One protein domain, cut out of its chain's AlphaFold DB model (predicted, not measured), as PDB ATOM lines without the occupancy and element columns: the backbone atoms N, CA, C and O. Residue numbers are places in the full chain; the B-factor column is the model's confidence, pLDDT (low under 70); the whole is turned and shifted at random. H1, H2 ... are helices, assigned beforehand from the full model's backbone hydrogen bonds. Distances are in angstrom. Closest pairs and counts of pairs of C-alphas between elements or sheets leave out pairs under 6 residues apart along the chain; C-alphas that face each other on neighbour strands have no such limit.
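AT A GLANCE: This is residues 8 to 70 and 85 to 135 of the 402 residues of the protein "Ankyrin-like protein" of Phytophthora palmivora var. palmivora (UniProt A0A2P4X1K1). Three helical hairpins, H1 with H2, H3 with H4 and H6 with H7, are stacked side by side, so that H1, H3 and H6 make one row and H2, H4 and H7 a second row beside it. H8 crosses the H6 end of the stack at a steep angle, and the long H4 runs out past its neighbours to residues 65 to 70, which stick out from the body. The printed part has 114 residues with eight named helices, H1 to H8 in order along the chain, and no named strand: the class is all helix. The whole is compact, with a radius of gyration of the C-alphas of 13.9 A and spans of 37 by 37 by 20 A.

HOW THE PARTS SIT: H1, residues 10 to 16, and H2, residues 20 to 28, form a helical hairpin; they touch, closest at the C-alphas of Ala 14 and Met 23, 5.8 A apart, at a shallow tilt of 33 degrees, only just short of steep. H3, residues 35 to 44, touches H1 and runs the same way at 19 degrees, a shallow tilt; the closest C-alphas, of Gly 12 and Ala 37, are 3.7 A apart. H4, residues 47 to 65, forms a hairpin with H3, which it touches with residues 47 to 53 alone, closest at the C-alphas of Ala 41 and Ile 50, 6.3 A apart. H4 and H2 only just touch, with 3 pairs of C-alphas within 8 A, the closest those of Thr 20 and Val 49, 6.4 A apart. H5, residues 67 to 70, touches no helix. H6, residues 90 to 103, touches H3 and runs the same way at a shallow tilt of 16 degrees, the closest C-alphas, of Val 39 and Ala 96, being 4.2 A apart. H7, residues 107 to 112, forms a hairpin with H6, closest at the C-alphas of Cys 97 and Ile 108, 5.6 A apart. H7 also touches residues 47 to 54 of H4, closest at the C-alphas of Glu 47 and Leu 107, 6.7 A apart. H8, residues 118 to 132, touches H6 with residues 126 to 131 alone, closest at the C-alphas of Gln 94 and Cys 127, 5.8 A apart, at a steep tilt of 69.7 degrees, only just short of about perpendicular. H1 and H8 are apart. In H1, H2, H3, H4, H7 and H8 every O i to N i+4 pair is within hydrogen-bond range, in H6 8 of 10, and H5 is too short for such a pair.

IN THESE COORDINATES: H1 begins at C-alpha 10, (101.978, 21.585, -1.131). H4, the longest helix, measures 26.9 A from first to last C-alpha, H6 20.7 A and H8 21.3 A; H3 measures 14.3 A, H2 12.1 A, H1 9.9 A, H7 8.7 A and H5 5.1 A. H4 ends at C-alpha 65, (123.992, 25.053, -18.797), and H8 at C-alpha 132, (102.421, 4.650, -28.663).

THE WHOLE: The C-alphas farthest apart, of Val 68 and Pro 135, are 44.3 A apart. Residues 71 to 84 are not printed, and C-alphas 70 and 85 are 13.2 A apart across that cut. Of the links that are printed whole, none is long. The mean pLDDT of the printed part is 80.0, with residue 8, residues 60 to 70 and residues 85 to 88 under 70.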
ATOM      1  N   ARG A   8      99.868  14.087  -1.702       68.69
ATOM      2  CA  ARG A   8      99.688  15.435  -2.245       68.69
ATOM      3  C   ARG A   8     100.758  16.369  -1.685       68.69
ATOM      4  O   ARG A   8     100.823  16.573  -0.473       68.69
ATOM      5  N   THR A   9     101.583  16.927  -2.559       80.75
ATOM      6  CA  THR A   9     102.561  17.955  -2.204       80.75
ATOM      7  C   THR A   9     101.884  19.316  -2.067       80.75
ATOM      8  O   THR A   9     100.848  19.576  -2.686       80.75
ATOM      9  N   CYS A  10     102.469  20.210  -1.264       84.00
ATOM     10  CA  CYS A  10     101.978  21.585  -1.131       84.00
ATOM     11  C   CYS A  10     101.933  22.290  -2.494       84.00
ATOM     12  O   CYS A  10     100.965  22.987  -2.793       84.00
ATOM     13  N   LEU A  11     102.933  22.026  -3.348       84.56
ATOM     14  CA  LEU A  11     102.975  22.522  -4.720       84.56
ATOM     15  C   LEU A  11     101.812  21.970  -5.557       84.56
ATOM     16  O   LEU A  11     101.127  22.742  -6.221       84.56
ATOM     17  N   GLY A  12     101.517  20.668  -5.475       83.75
ATOM     18  CA  GLY A  12     100.392  20.068  -6.195       83.75
ATOM     19  C   GLY A  12      99.020  20.598  -5.764       83.75
ATOM     20  O   GLY A  12      98.140  20.779  -6.604       83.75
ATOM     21  N   ILE A  13      98.837  20.913  -4.478       85.94
ATOM     22  CA  ILE A  13      97.606  21.548  -3.977       85.94
ATOM     23  C   ILE A  13      97.491  22.990  -4.488       85.94
ATOM     24  O   ILE A  13      96.416  23.387  -4.940       85.94
ATOM     25  N   ALA A  14      98.586  23.755  -4.460       87.19
ATOM     26  CA  ALA A  14      98.617  25.114  -5.002       87.19
ATOM     27  C   ALA A  14      98.293  25.127  -6.507       87.19
ATOM     28  O   ALA A  14      97.466  25.929  -6.942       87.19
ATOM     29  N   CYS A  15      98.849  24.177  -7.270       87.12
ATOM     30  CA  CYS A  15      98.556  23.992  -8.691       87.12
ATOM     31  C   CYS A  15      97.078  23.658  -8.929       87.12
ATOM     32  O   CYS A  15      96.437  24.280  -9.769       87.12
ATOM     33  N   LYS A  16      96.507  22.722  -8.156       85.94
ATOM     34  CA  LYS A  16      95.089  22.336  -8.267       85.94
ATOM     35  C   LYS A  16      94.146  23.524  -8.041       85.94
ATOM     36  O   LYS A  16      93.160  23.679  -8.758       85.94
ATOM     37  N   ASN A  17      94.451  24.348  -7.044       88.69
ATOM     38  CA  ASN A  17      93.613  25.473  -6.630       88.69
ATOM     39  C   ASN A  17      93.953  26.785  -7.358       88.69
ATOM     40  O   ASN A  17      93.455  27.836  -6.951       88.69
ATOM     41  N   ARG A  18      94.811  26.737  -8.391       90.19
ATOM     42  CA  ARG A  18      95.236  27.897  -9.189       90.19
ATOM     43  C   ARG A  18      95.789  29.049  -8.331       90.19
ATOM     44  O   ARG A  18      95.499  30.218  -8.559       90.19
ATOM     45  N   LYS A  19      96.565  28.721  -7.291       89.81
ATOM     46  CA  LYS A  19      97.206  29.697  -6.390       89.81
ATOM     47  C   LYS A  19      98.619  30.019  -6.880       89.81
ATOM     48  O   LYS A  19      99.590  29.489  -6.341       89.81
ATOM     49  N   THR A  20      98.711  30.862  -7.908       86.81
ATOM     50  CA  THR A  20      99.971  31.246  -8.574       86.81
ATOM     51  C   THR A  20     100.985  31.843  -7.606       86.81
ATOM     52  O   THR A  20     102.121  31.390  -7.592       86.81
ATOM     53  N   ASP A  21     100.566  32.747  -6.721       88.44
ATOM     54  CA  ASP A  21     101.479  33.460  -5.813       88.44
ATOM     55  C   ASP A  21     102.153  32.504  -4.818       88.44
ATOM     56  O   ASP A  21     103.362  32.542  -4.596       88.44
ATOM     57  N   ILE A  22     101.368  31.578  -4.254       86.88
ATOM     58  CA  ILE A  22     101.868  30.546  -3.334       86.88
ATOM     59  C   ILE A  22     102.805  29.596  -4.078       86.88
ATOM     60  O   ILE A  22     103.831  29.187  -3.544       86.88
ATOM     61  N   MET A  23     102.458  29.226  -5.307       86.88
ATOM     62  CA  MET A  23     103.282  28.352  -6.130       86.88
ATOM     63  C   MET A  23     104.612  29.021  -6.507       86.88
ATOM     64  O   MET A  23     105.649  28.378  -6.375       86.88
ATOM     65  N   GLU A  24     104.615  30.292  -6.914       84.06
ATOM     66  CA  GLU A  24     105.839  31.054  -7.186       84.06
ATOM     67  C   GLU A  24     106.725  31.152  -5.950       84.06
ATOM     68  O   GLU A  24     107.916  30.855  -6.038       84.06
ATOM     69  N   LEU A  25     106.140  31.463  -4.790       85.56
ATOM     70  CA  LEU A  25     106.861  31.480  -3.523       85.56
ATOM     71  C   LEU A  25     107.472  30.103  -3.217       85.56
ATOM     72  O   LEU A  25     108.661  29.994  -2.934       85.56
ATOM     73  N   LEU A  26     106.699  29.022  -3.340       84.62
ATOM     74  CA  LEU A  26     107.206  27.665  -3.125       84.62
ATOM     75  C   LEU A  26     108.370  27.335  -4.071       84.62
ATOM     76  O   LEU A  26     109.371  26.775  -3.628       84.62
ATOM     77  N   MET A  27     108.274  27.695  -5.354       81.75
ATOM     78  CA  MET A  27     109.343  27.473  -6.332       81.75
ATOM     79  C   MET A  27     110.594  28.312  -6.032       81.75
ATOM     80  O   MET A  27     111.704  27.785  -6.096       81.75
ATOM     81  N   GLN A  28     110.434  29.583  -5.644       80.94
ATOM     82  CA  GLN A  28     111.542  30.460  -5.241       80.94
ATOM     83  C   GLN A  28     112.313  29.900  -4.040       80.94
ATOM     84  O   GLN A  28     113.540  29.952  -4.018       80.94
ATOM     85  N   TYR A  29     111.605  29.296  -3.083       80.81
ATOM     86  CA  TYR A  29     112.190  28.639  -1.911       80.81
ATOM     87  C   TYR A  29     112.638  27.188  -2.181       80.81
ATOM     88  O   TYR A  29     112.939  26.437  -1.253       80.81
ATOM     89  N   GLY A  30     112.721  26.785  -3.452       72.00
ATOM     90  CA  GLY A  30     113.330  25.526  -3.867       72.00
ATOM     91  C   GLY A  30     112.395  24.317  -3.852       72.00
ATOM     92  O   GLY A  30     112.877  23.189  -3.785       72.00
ATOM     93  N   ALA A  31     111.073  24.492  -3.923       76.75
ATOM     94  CA  ALA A  31     110.166  23.361  -4.112       76.75
ATOM     95  C   ALA A  31     110.443  22.645  -5.449       76.75
ATOM     96  O   ALA A  31     110.587  23.271  -6.499       76.75
ATOM     97  N   ARG A  32     110.491  21.305  -5.428       72.88
ATOM     98  CA  ARG A  32     110.618  20.503  -6.658       72.88
ATOM     99  C   ARG A  32     109.298  20.490  -7.406       72.88
ATOM    100  O   ARG A  32     108.279  20.156  -6.812       72.88
ATOM    101  N   ILE A  33     109.362  20.721  -8.718       76.69
ATOM    102  CA  ILE A  33     108.275  20.360  -9.630       76.69
ATOM    103  C   ILE A  33     108.206  18.832  -9.659       76.69
ATOM    104  O   ILE A  33     109.029  18.161 -10.285       76.69
ATOM    105  N   ASP A  34     107.268  18.282  -8.903       74.69
ATOM    106  CA  ASP A  34     107.003  16.859  -8.816       74.69
ATOM    107  C   ASP A  34     105.974  16.417  -9.862       74.69
ATOM    108  O   ASP A  34     105.297  17.215 -10.515       74.69
ATOM    109  N   GLU A  35     105.869  15.101 -10.043       78.94
ATOM    110  CA  GLU A  35     104.947  14.525 -11.018       78.94
ATOM    111  C   GLU A  35     103.496  14.873 -10.752       78.94
ATOM    112  O   GLU A  35     102.740  15.132 -11.688       78.94
ATOM    113  N   GLU A  36     103.118  14.920  -9.483       81.25
ATOM    114  CA  GLU A  36     101.745  15.185  -9.108       81.25
ATOM    115  C   GLU A  36     101.344  16.623  -9.440       81.25
ATOM    116  O   GLU A  36     100.280  16.808 -10.025       81.25
ATOM    117  N   ALA A  37     102.189  17.626  -9.172       84.12
ATOM    118  CA  ALA A  37     101.863  19.018  -9.477       84.12
ATOM    119  C   ALA A  37     101.617  19.262 -10.970       84.12
ATOM    120  O   ALA A  37     100.593  19.845 -11.330       84.12
ATOM    121  N   LEU A  38     102.505  18.770 -11.840       85.56
ATOM    122  CA  LEU A  38     102.378  18.995 -13.282       85.56
ATOM    123  C   LEU A  38     101.185  18.237 -13.885       85.56
ATOM    124  O   LEU A  38     100.453  18.791 -14.701       85.56
ATOM    125  N   VAL A  39     100.961  16.985 -13.469       85.38
ATOM    126  CA  VAL A  39      99.816  16.187 -13.939       85.38
ATOM    127  C   VAL A  39      98.497  16.788 -13.458       85.38
ATOM    128  O   VAL A  39      97.546  16.849 -14.231       85.38
ATOM    129  N   MET A  40      98.439  17.263 -12.211       84.12
ATOM    130  CA  MET A  40      97.249  17.923 -11.671       84.12
ATOM    131  C   MET A  40      96.957  19.230 -12.408       84.12
ATOM    132  O   MET A  40      95.820  19.435 -12.826       84.12
ATOM    133  N   ALA A  41      97.969  20.074 -12.631       85.94
ATOM    134  CA  ALA A  41      97.810  21.307 -13.400       85.94
ATOM    135  C   ALA A  41      97.276  21.026 -14.816       85.94
ATOM    136  O   ALA A  41      96.312  21.659 -15.244       85.94
ATOM    137  N   ALA A  42      97.836  20.017 -15.496       86.06
ATOM    138  CA  ALA A  42      97.383  19.564 -16.812       86.06
ATOM    139  C   ALA A  42      95.942  19.029 -16.805       86.06
ATOM    140  O   ALA A  42      95.179  19.334 -17.716       86.06
ATOM    141  N   SER A  43      95.554  18.274 -15.773       85.44
ATOM    142  CA  SER A  43      94.187  17.756 -15.637       85.44
ATOM    143  C   SER A  43      93.149  18.827 -15.312       85.44
ATOM    144  O   SER A  43      91.986  18.646 -15.624       85.44
ATOM    145  N   CYS A  44      93.547  19.924 -14.663       84.69
ATOM    146  CA  CYS A  44      92.623  20.989 -14.272       84.69
ATOM    147  C   CYS A  44      92.470  22.087 -15.331       84.69
ATOM    148  O   CYS A  44      91.675  23.001 -15.125       84.69
ATOM    149  N   GLY A  45      93.245  22.048 -16.416       84.31
ATOM    150  CA  GLY A  45      93.128  23.044 -17.480       84.31
ATOM    151  C   GLY A  45      93.810  24.383 -17.192       84.31
ATOM    152  O   GLY A  45      93.641  25.326 -17.961       84.31
ATOM    153  N   HIS A  46      94.569  24.497 -16.097       86.31
ATOM    154  CA  HIS A  46      95.134  25.775 -15.644       86.31
ATOM    155  C   HIS A  46      96.363  26.161 -16.472       86.31
ATOM    156  O   HIS A  46      97.505  25.847 -16.132       86.31
ATOM    157  N   GLU A  47      96.114  26.830 -17.595       86.38
ATOM    158  CA  GLU A  47      97.136  27.262 -18.548       86.38
ATOM    159  C   GLU A  47      98.221  28.152 -17.917       86.38
ATOM    160  O   GLU A  47      99.413  27.955 -18.158       86.38
ATOM    161  N   ASP A  48      97.825  29.117 -17.092       87.06
ATOM    162  CA  ASP A  48      98.723  30.031 -16.383       87.06
ATOM    163  C   ASP A  48      99.680  29.291 -15.437       87.06
ATOM    164  O   ASP A  48     100.896  29.496 -15.484       87.06
ATOM    165  N   VAL A  49      99.151  28.352 -14.651       87.31
ATOM    166  CA  VAL A  49      99.936  27.467 -13.778       87.31
ATOM    167  C   VAL A  49     100.940  26.653 -14.599       87.31
ATOM    168  O   VAL A  49     102.116  26.588 -14.259       87.31
ATOM    169  N   ILE A  50     100.540  26.075 -15.731       86.75
ATOM    170  CA  ILE A  50     101.473  25.303 -16.568       86.75
ATOM    171  C   ILE A  50     102.568  26.193 -17.151       86.75
ATOM    172  O   ILE A  50     103.739  25.811 -17.107       86.75
ATOM    173  N   ARG A  51     102.226  27.383 -17.657       86.75
ATOM    174  CA  ARG A  51     103.217  28.330 -18.190       86.75
ATOM    175  C   ARG A  51     104.256  28.696 -17.140       86.75
ATOM    176  O   ARG A  51     105.446  28.644 -17.430       86.75
ATOM    177  N   THR A  52     103.831  29.032 -15.925       86.75
ATOM    178  CA  THR A  52     104.761  29.359 -14.830       86.75
ATOM    179  C   THR A  52     105.672  28.179 -14.469       86.75
ATOM    180  O   THR A  52     106.887  28.364 -14.407       86.75
ATOM    181  N   LEU A  53     105.133  26.959 -14.340       84.81
ATOM    182  CA  LEU A  53     105.921  25.749 -14.061       84.81
ATOM    183  C   LEU A  53     106.949  25.456 -15.167       84.81
ATOM    184  O   LEU A  53     108.115  25.178 -14.883       84.81
ATOM    185  N   VAL A  54     106.537  25.535 -16.436       82.81
ATOM    186  CA  VAL A  54     107.413  25.293 -17.595       82.81
ATOM    187  C   VAL A  54     108.480  26.385 -17.715       82.81
ATOM    188  O   VAL A  54     109.651  26.078 -17.944       82.81
ATOM    189  N   ASN A  55     108.118  27.654 -17.514       83.50
ATOM    190  CA  ASN A  55     109.061  28.774 -17.536       83.50
ATOM    191  C   ASN A  55     110.113  28.647 -16.434       83.50
ATOM    192  O   ASN A  55     111.302  28.830 -16.705       83.50
ATOM    193  N   PHE A  56     109.691  28.279 -15.223       82.31
ATOM    194  CA  PHE A  56     110.598  28.038 -14.107       82.31
ATOM    195  C   PHE A  56     111.569  26.888 -14.416       82.31
ATOM    196  O   PHE A  56     112.785  27.055 -14.300       82.31
ATOM    197  N   ALA A  57     111.063  25.759 -14.926       77.81
ATOM    198  CA  ALA A  57     111.894  24.622 -15.331       77.81
ATOM    199  C   ALA A  57     112.922  24.996 -16.420       77.81
ATOM    200  O   ALA A  57     114.090  24.607 -16.351       77.81
ATOM    201  N   ASN A  58     112.514  25.792 -17.413       75.31
ATOM    202  CA  ASN A  58     113.395  26.259 -18.483       75.31
ATOM    203  C   ASN A  58     114.462  27.250 -17.985       75.31
ATOM    204  O   ASN A  58     115.607  27.206 -18.446       75.31
ATOM    205  N   ALA A  59     114.114  28.139 -17.051       74.81
ATOM    206  CA  ALA A  59     115.054  29.082 -16.446       74.81
ATOM    207  C   ALA A  59     116.141  28.354 -15.639       74.81
ATOM    208  O   ALA A  59     117.328  28.665 -15.774       74.81
ATOM    209  N   ASP A  60     115.762  27.332 -14.874       68.12
ATOM    210  CA  ASP A  60     116.704  26.498 -14.123       68.12
ATOM    211  C   ASP A  60     117.615  25.662 -15.029       68.12
ATOM    212  O   ASP A  60     118.810  25.516 -14.750       68.12
ATOM    213  N   ALA A  61     117.090  25.149 -16.146       64.88
ATOM    214  CA  ALA A  61     117.899  24.456 -17.146       64.88
ATOM    215  C   ALA A  61     118.978  25.379 -17.748       64.88
ATOM    216  O   ALA A  61     120.135  24.971 -17.882       64.88
ATOM    217  N   LYS A  62     118.638  26.643 -18.043       67.69
ATOM    218  CA  LYS A  62     119.597  27.648 -18.538       67.69
ATOM    219  C   LYS A  62     120.672  27.990 -17.503       67.69
ATOM    220  O   LYS A  62     121.848  28.034 -17.857       67.69
ATOM    221  N   LYS A  63     120.300  28.169 -16.228       67.50
ATOM    222  CA  LYS A  63     121.265  28.418 -15.138       67.50
ATOM    223  C   LYS A  63     122.293  27.287 -15.020       67.50
ATOM    224  O   LYS A  63     123.470  27.560 -14.815       67.50
ATOM    225  N   LYS A  64     121.881  26.033 -15.240       58.38
ATOM    226  CA  LYS A  64     122.763  24.851 -15.196       58.38
ATOM    227  C   LYS A  64     123.639  24.636 -16.417       58.38
ATOM    228  O   LYS A  64     124.712  24.046 -16.302       58.38
ATOM    229  N   ALA A  65     123.189  25.083 -17.582       56.66
ATOM    230  CA  ALA A  65     123.992  25.053 -18.797       56.66
ATOM    231  C   ALA A  65     125.121  26.101 -18.776       56.66
ATOM    232  O   ALA A  65     126.052  25.996 -19.569       56.66
ATOM    233  N   SER A  66     125.059  27.089 -17.870       59.28
ATOM    234  CA  SER A  66     126.098  28.109 -17.725       59.28
ATOM    235  C   SER A  66     127.447  27.477 -17.339       59.28
ATOM    236  O   SER A  66     127.515  26.785 -16.315       59.28
ATOM    237  N   PRO A  67     128.534  27.755 -18.087       53.94
ATOM    238  CA  PRO A  67     129.878  27.258 -17.785       53.94
ATOM    239  C   PRO A  67     130.322  27.583 -16.358       53.94
ATOM    240  O   PRO A  67     130.970  26.771 -15.707       53.94
ATOM    241  N   VAL A  68     129.903  28.745 -15.845       61.22
ATOM    242  CA  VAL A  68     130.196  29.219 -14.488       61.22
ATOM    243  C   VAL A  68     129.555  28.301 -13.441       61.22
ATOM    244  O   VAL A  68     130.227  27.846 -12.521       61.22
ATOM    245  N   HIS A  69     128.281  27.945 -13.615       58.28
ATOM    246  CA  HIS A  69     127.576  27.040 -12.703       58.28
ATOM    247  C   HIS A  69     128.163  25.618 -12.743       58.28
ATOM    248  O   HIS A  69     128.313  24.973 -11.709       58.28
ATOM    249  N   GLN A  70     128.572  25.142 -13.924       56.62
ATOM    250  CA  GLN A  70     129.250  23.848 -14.066       56.62
ATOM    251  C   GLN A  70     130.639  23.825 -13.414       56.62
ATOM    252  O   GLN A  70     131.057  22.775 -12.928       56.62
ATOM    253  N   VAL A  85     117.624  18.873  -9.354       37.78
ATOM    254  CA  VAL A  85     117.465  18.931 -10.825       37.78
ATOM    255  C   VAL A  85     115.986  19.018 -11.217       37.78
ATOM    256  O   VAL A  85     115.314  18.001 -11.088       37.78
ATOM    257  N   PRO A  86     115.461  20.154 -11.733       47.97
ATOM    258  CA  PRO A  86     114.197  20.174 -12.451       47.97
ATOM    259  C   PRO A  86     114.492  20.229 -13.952       47.97
ATOM    260  O   PRO A  86     114.368  21.251 -14.614       47.97
ATOM    261  N   LEU A  87     114.917  19.095 -14.496       56.12
ATOM    262  CA  LEU A  87     114.469  18.731 -15.832       56.12
ATOM    263  C   LEU A  87     113.176  17.978 -15.554       56.12
ATOM    264  O   LEU A  87     113.234  16.939 -14.895       56.12
ATOM    265  N   ILE A  88     112.023  18.525 -15.955       68.38
ATOM    266  CA  ILE A  88     110.764  17.770 -15.911       68.38
ATOM    267  C   ILE A  88     111.073  16.419 -16.553       68.38
ATOM    268  O   ILE A  88     111.507  16.361 -17.706       68.38
ATOM    269  N   SER A  89     110.969  15.339 -15.776       72.50
ATOM    270  CA  SER A  89     111.394  14.043 -16.290       72.50
ATOM    271  C   SER A  89     110.475  13.654 -17.449       72.50
ATOM    272  O   SER A  89     109.305  14.043 -17.480       72.50
ATOM    273  N   SER A  90     110.979  12.897 -18.423       70.94
ATOM    274  CA  SER A  90     110.163  12.558 -19.595       70.94
ATOM    275  C   SER A  90     108.897  11.789 -19.232       70.94
ATOM    276  O   SER A  90     107.866  12.001 -19.858       70.94
ATOM    277  N   SER A  91     108.942  10.962 -18.184       77.19
ATOM    278  CA  SER A  91     107.755  10.268 -17.679       77.19
ATOM    279  C   SER A  91     106.747  11.235 -17.052       77.19
ATOM    280  O   SER A  91     105.540  11.052 -17.200       77.19
ATOM    281  N   THR A  92     107.222  12.295 -16.396       81.75
ATOM    282  CA  THR A  92     106.380  13.368 -15.855       81.75
ATOM    283  C   THR A  92     105.660  14.123 -16.964       81.75
ATOM    284  O   THR A  92     104.445  14.310 -16.919       81.75
ATOM    285  N   LEU A  93     106.429  14.520 -17.978       83.00
ATOM    286  CA  LEU A  93     105.961  15.241 -19.153       83.00
ATOM    287  C   LEU A  93     104.913  14.418 -19.913       83.00
ATOM    288  O   LEU A  93     103.845  14.930 -20.234       83.00
ATOM    289  N   GLN A  94     105.180  13.126 -20.131       82.75
ATOM    290  CA  GLN A  94     104.257  12.190 -20.775       82.75
ATOM    291  C   GLN A  94     102.930  12.095 -20.018       82.75
ATOM    292  O   GLN A  94     101.867  12.189 -20.627       82.75
ATOM    293  N   LYS A  95     102.967  11.910 -18.692       85.00
ATOM    294  CA  LYS A  95     101.747  11.795 -17.878       85.00
ATOM    295  C   LYS A  95     100.936  13.086 -17.887       85.00
ATOM    296  O   LYS A  95      99.714  13.018 -17.971       85.00
ATOM    297  N   ALA A  96     101.603  14.238 -17.850       84.94
ATOM    298  CA  ALA A  96     100.943  15.533 -17.966       84.94
ATOM    299  C   ALA A  96     100.306  15.714 -19.352       84.94
ATOM    300  O   ALA A  96      99.141  16.085 -19.436       84.94
ATOM    301  N   CYS A  97     101.011  15.360 -20.432       85.62
ATOM    302  CA  CYS A  97     100.461  15.406 -21.792       85.62
ATOM    303  C   CYS A  97      99.280  14.444 -21.969       85.62
ATOM    304  O   CYS A  97      98.300  14.786 -22.620       85.62
ATOM    305  N   SER A  98      99.347  13.253 -21.371       85.06
ATOM    306  CA  SER A  98      98.255  12.274 -21.392       85.06
ATOM    307  C   SER A  98      97.022  12.777 -20.632       85.06
ATOM    308  O   SER A  98      95.908  12.666 -21.135       85.06
ATOM    309  N   ALA A  99      97.214  13.405 -19.465       85.50
ATOM    310  CA  ALA A  99      96.130  14.049 -18.724       85.50
ATOM    311  C   ALA A  99      95.516  15.218 -19.514       85.50
ATOM    312  O   ALA A  99      94.299  15.293 -19.650       85.50
ATOM    313  N   ALA A 100      96.354  16.074 -20.105       84.62
ATOM    314  CA  ALA A 100      95.912  17.171 -20.962       84.62
ATOM    315  C   ALA A 100      95.143  16.668 -22.197       84.62
ATOM    316  O   ALA A 100      94.126  17.239 -22.562       84.62
ATOM    317  N   ALA A 101      95.564  15.561 -22.815       83.06
ATOM    318  CA  ALA A 101      94.894  14.998 -23.987       83.06
ATOM    319  C   ALA A 101      93.442  14.548 -23.726       83.06
ATOM    320  O   ALA A 101      92.696  14.346 -24.687       83.06
ATOM    321  N   ALA A 102      93.033  14.363 -22.467       82.06
ATOM    322  CA  ALA A 102      91.665  13.983 -22.130       82.06
ATOM    323  C   ALA A 102      90.683  15.161 -22.234       82.06
ATOM    324  O   ALA A 102      89.610  14.993 -22.812       82.06
ATOM    325  N   GLU A 103      91.056  16.330 -21.704       81.06
ATOM    326  CA  GLU A 103      90.137  17.466 -21.504       81.06
ATOM    327  C   GLU A 103      90.654  18.787 -22.101       81.06
ATOM    328  O   GLU A 103      89.864  19.635 -22.510       81.06
ATOM    329  N   HIS A 104      91.974  18.955 -22.221       86.00
ATOM    330  CA  HIS A 104      92.629  20.223 -22.555       86.00
ATOM    331  C   HIS A 104      93.807  20.032 -23.533       86.00
ATOM    332  O   HIS A 104      94.973  20.225 -23.165       86.00
ATOM    333  N   PRO A 105      93.543  19.649 -24.796       84.25
ATOM    334  CA  PRO A 105      94.592  19.316 -25.763       84.25
ATOM    335  C   PRO A 105      95.507  20.502 -26.103       84.25
ATOM    336  O   PRO A 105      96.676  20.294 -26.422       84.25
ATOM    337  N   ASP A 106      95.027  21.741 -25.977       84.94
ATOM    338  CA  ASP A 106      95.809  22.951 -26.267       84.94
ATOM    339  C   ASP A 106      97.038  23.095 -25.354       84.94
ATOM    340  O   ASP A 106      98.082  23.605 -25.771       84.94
ATOM    341  N   LEU A 107      96.972  22.533 -24.141       86.00
ATOM    342  CA  LEU A 107      98.072  22.543 -23.176       86.00
ATOM    343  C   LEU A 107      99.266  21.687 -23.615       86.00
ATOM    344  O   LEU A 107     100.380  21.905 -23.143       86.00
ATOM    345  N   ILE A 108      99.073  20.743 -24.543       85.75
ATOM    346  CA  ILE A 108     100.158  19.898 -25.060       85.75
ATOM    347  C   ILE A 108     101.238  20.763 -25.725       85.75
ATOM    348  O   ILE A 108     102.427  20.515 -25.521       85.75
ATOM    349  N   ARG A 109     100.848  21.827 -26.444       84.00
ATOM    350  CA  ARG A 109     101.805  22.775 -27.044       84.00
ATOM    351  C   ARG A 109     102.598  23.550 -26.000       84.00
ATOM    352  O   ARG A 109     103.780  23.786 -26.209       84.00
ATOM    353  N   LEU A 110     101.994  23.893 -24.865       83.56
ATOM    354  CA  LEU A 110     102.709  24.564 -23.773       83.56
ATOM    355  C   LEU A 110     103.702  23.630 -23.079       83.56
ATOM    356  O   LEU A 110     104.784  24.060 -22.691       83.56
ATOM    357  N   LEU A 111     103.345  22.351 -22.940       84.00
ATOM    358  CA  LEU A 111     104.191  21.346 -22.298       84.00
ATOM    359  C   LEU A 111     105.372  20.921 -23.184       84.00
ATOM    360  O   LEU A 111     106.484  20.758 -22.686       84.00
ATOM    361  N   LEU A 112     105.143  20.725 -24.484       82.69
ATOM    362  CA  LEU A 112     106.152  20.209 -25.421       82.69
ATOM    363  C   LEU A 112     106.859  21.307 -26.234       82.69
ATOM    364  O   LEU A 112     107.925  21.065 -26.808       82.69
ATOM    365  N   GLY A 113     106.289  22.511 -26.267       82.75
ATOM    366  CA  GLY A 113     106.713  23.627 -27.108       82.75
ATOM    367  C   GLY A 113     106.179  23.546 -28.541       82.75
ATOM    368  O   GLY A 113     105.502  22.596 -28.937       82.75
ATOM    369  N   ASP A 114     106.544  24.538 -29.354       78.81
ATOM    370  CA  ASP A 114     106.008  24.733 -30.713       78.81
ATOM    371  C   ASP A 114     106.525  23.736 -31.765       78.81
ATOM    372  O   ASP A 114     106.107  23.778 -32.919       78.81
ATOM    373  N   GLY A 115     107.482  22.867 -31.423       77.12
ATOM    374  CA  GLY A 115     108.081  21.914 -32.370       77.12
ATOM    375  C   GLY A 115     109.014  22.547 -33.417       77.12
ATOM    376  O   GLY A 115     109.514  21.855 -34.305       77.12
ATOM    377  N   LYS A 116     109.293  23.854 -33.324       78.50
ATOM    378  CA  LYS A 116     110.219  24.568 -34.225       78.50
ATOM    379  C   LYS A 116     111.687  24.361 -33.842       78.50
ATOM    380  O   LYS A 116     112.538  24.199 -34.711       78.50
ATOM    381  N   ASN A 117     111.978  24.299 -32.544       81.38
ATOM    382  CA  ASN A 117     113.339  24.173 -32.022       81.38
ATOM    383  C   ASN A 117     113.760  22.700 -31.952       81.38
ATOM    384  O   ASN A 117     112.937  21.837 -31.639       81.38
ATOM    385  N   ALA A 118     115.050  22.405 -32.137       79.50
ATOM    386  CA  ALA A 118     115.572  21.034 -32.080       79.50
ATOM    387  C   ALA A 118     115.224  20.310 -30.763       79.50
ATOM    388  O   ALA A 118     114.830  19.146 -30.780       79.50
ATOM    389  N   THR A 119     115.290  21.010 -29.628       79.75
ATOM    390  CA  THR A 119     114.906  20.472 -28.312       79.75
ATOM    391  C   THR A 119     113.414  20.156 -28.230       79.75
ATOM    392  O   THR A 119     113.047  19.064 -27.808       79.75
ATOM    393  N   SER A 120     112.551  21.061 -28.705       80.38
ATOM    394  CA  SER A 120     111.099  20.833 -28.744       80.38
ATOM    395  C   SER A 120     110.722  19.666 -29.659       80.38
ATOM    396  O   SER A 120     109.915  18.829 -29.273       80.38
ATOM    397  N   ARG A 121     111.381  19.521 -30.820       84.00
ATOM    398  CA  ARG A 121     111.192  18.371 -31.719       84.00
ATOM    399  C   ARG A 121     111.539  17.061 -31.029       84.00
ATOM    400  O   ARG A 121     110.765  16.116 -31.094       84.00
ATOM    401  N   GLN A 122     112.669  17.015 -30.324       84.06
ATOM    402  CA  GLN A 122     113.067  15.830 -29.565       84.06
ATOM    403  C   GLN A 122     112.072  15.498 -28.445       84.06
ATOM    404  O   GLN A 122     111.758  14.324 -28.258       84.06
ATOM    405  N   SER A 123     111.552  16.501 -27.733       83.56
ATOM    406  CA  SER A 123     110.517  16.306 -26.709       83.56
ATOM    407  C   SER A 123     109.217  15.761 -27.299       83.56
ATOM    408  O   SER A 123     108.660  14.810 -26.755       83.56
ATOM    409  N   VAL A 124     108.765  16.307 -28.435       87.12
ATOM    410  CA  VAL A 124     107.571  15.844 -29.160       87.12
ATOM    411  C   VAL A 124     107.746  14.409 -29.644       87.12
ATOM    412  O   VAL A 124     106.893  13.569 -29.374       87.12
ATOM    413  N   VAL A 125     108.871  14.100 -30.294       88.12
ATOM    414  CA  VAL A 125     109.187  12.747 -30.774       88.12
ATOM    415  C   VAL A 125     109.224  11.753 -29.617       88.12
ATOM    416  O   VAL A 125     108.600  10.698 -29.691       88.12
ATOM    417  N   LYS A 126     109.906  12.097 -28.520       86.25
ATOM    418  CA  LYS A 126     109.964  11.242 -27.331       86.25
ATOM    419  C   LYS A 126     108.567  10.998 -26.760       86.25
ATOM    420  O   LYS A 126     108.205   9.854 -26.514       86.25
ATOM    421  N   CYS A 127     107.766  12.056 -26.632       87.88
ATOM    422  CA  CYS A 127     106.382  11.957 -26.180       87.88
ATOM    423  C   CYS A 127     105.528  11.099 -27.124       87.88
ATOM    424  O   CYS A 127     104.686  10.347 -26.648       87.88
ATOM    425  N   ALA A 128     105.761  11.147 -28.438       89.69
ATOM    426  CA  ALA A 128     105.054  10.315 -29.408       89.69
ATOM    427  C   ALA A 128     105.388   8.823 -29.255       89.69
ATOM    428  O   ALA A 128     104.471   8.005 -29.214       89.69
ATOM    429  N   PHE A 129     106.668   8.462 -29.103       88.56
ATOM    430  CA  PHE A 129     107.069   7.078 -28.805       88.56
ATOM    431  C   PHE A 129     106.471   6.590 -27.483       88.56
ATOM    432  O   PHE A 129     105.928   5.489 -27.404       88.56
ATOM    433  N   ASP A 130     106.499   7.442 -26.461       86.31
ATOM    434  CA  ASP A 130     105.891   7.152 -25.169       86.31
ATOM    435  C   ASP A 130     104.356   7.020 -25.272       86.31
ATOM    436  O   ASP A 130     103.761   6.183 -24.595       86.31
ATOM    437  N   ALA A 131     103.702   7.805 -26.135       87.62
ATOM    438  CA  ALA A 131     102.260   7.755 -26.383       87.62
ATOM    439  C   ALA A 131     101.832   6.477 -27.111       87.62
ATOM    440  O   ALA A 131     100.753   5.960 -26.846       87.62
ATOM    441  N   VAL A 132     102.675   5.934 -27.990       87.69
ATOM    442  CA  VAL A 132     102.421   4.650 -28.663       87.69
ATOM    443  C   VAL A 132     102.388   3.478 -27.674       87.69
ATOM    444  O   VAL A 132     101.639   2.518 -27.873       87.69
ATOM    445  N   ASN A 133     103.152   3.577 -26.583       82.31
ATOM    446  CA  ASN A 133     103.152   2.589 -25.503       82.31
ATOM    447  C   ASN A 133     101.922   2.701 -24.585       82.31
ATOM    448  O   ASN A 133     101.669   1.803 -23.782       82.31
ATOM    449  N   LEU A 134     101.140   3.781 -24.685       81.38
ATOM    450  CA  LEU A 134      99.914   3.940 -23.912       81.38
ATOM    451  C   LEU A 134      98.749   3.173 -24.562       81.38
ATOM    452  O   LEU A 134      98.672   3.075 -25.787       81.38
ATOM    453  N   PRO A 135      97.791   2.674 -23.757       73.12
ATOM    454  CA  PRO A 135      96.572   2.061 -24.287       73.12
ATOM    455  C   PRO A 135      95.664   3.082 -24.994       73.12
ATOM    456  O   PRO A 135      94.806   2.714 -25.793       73.12
TER     457      PRO A 135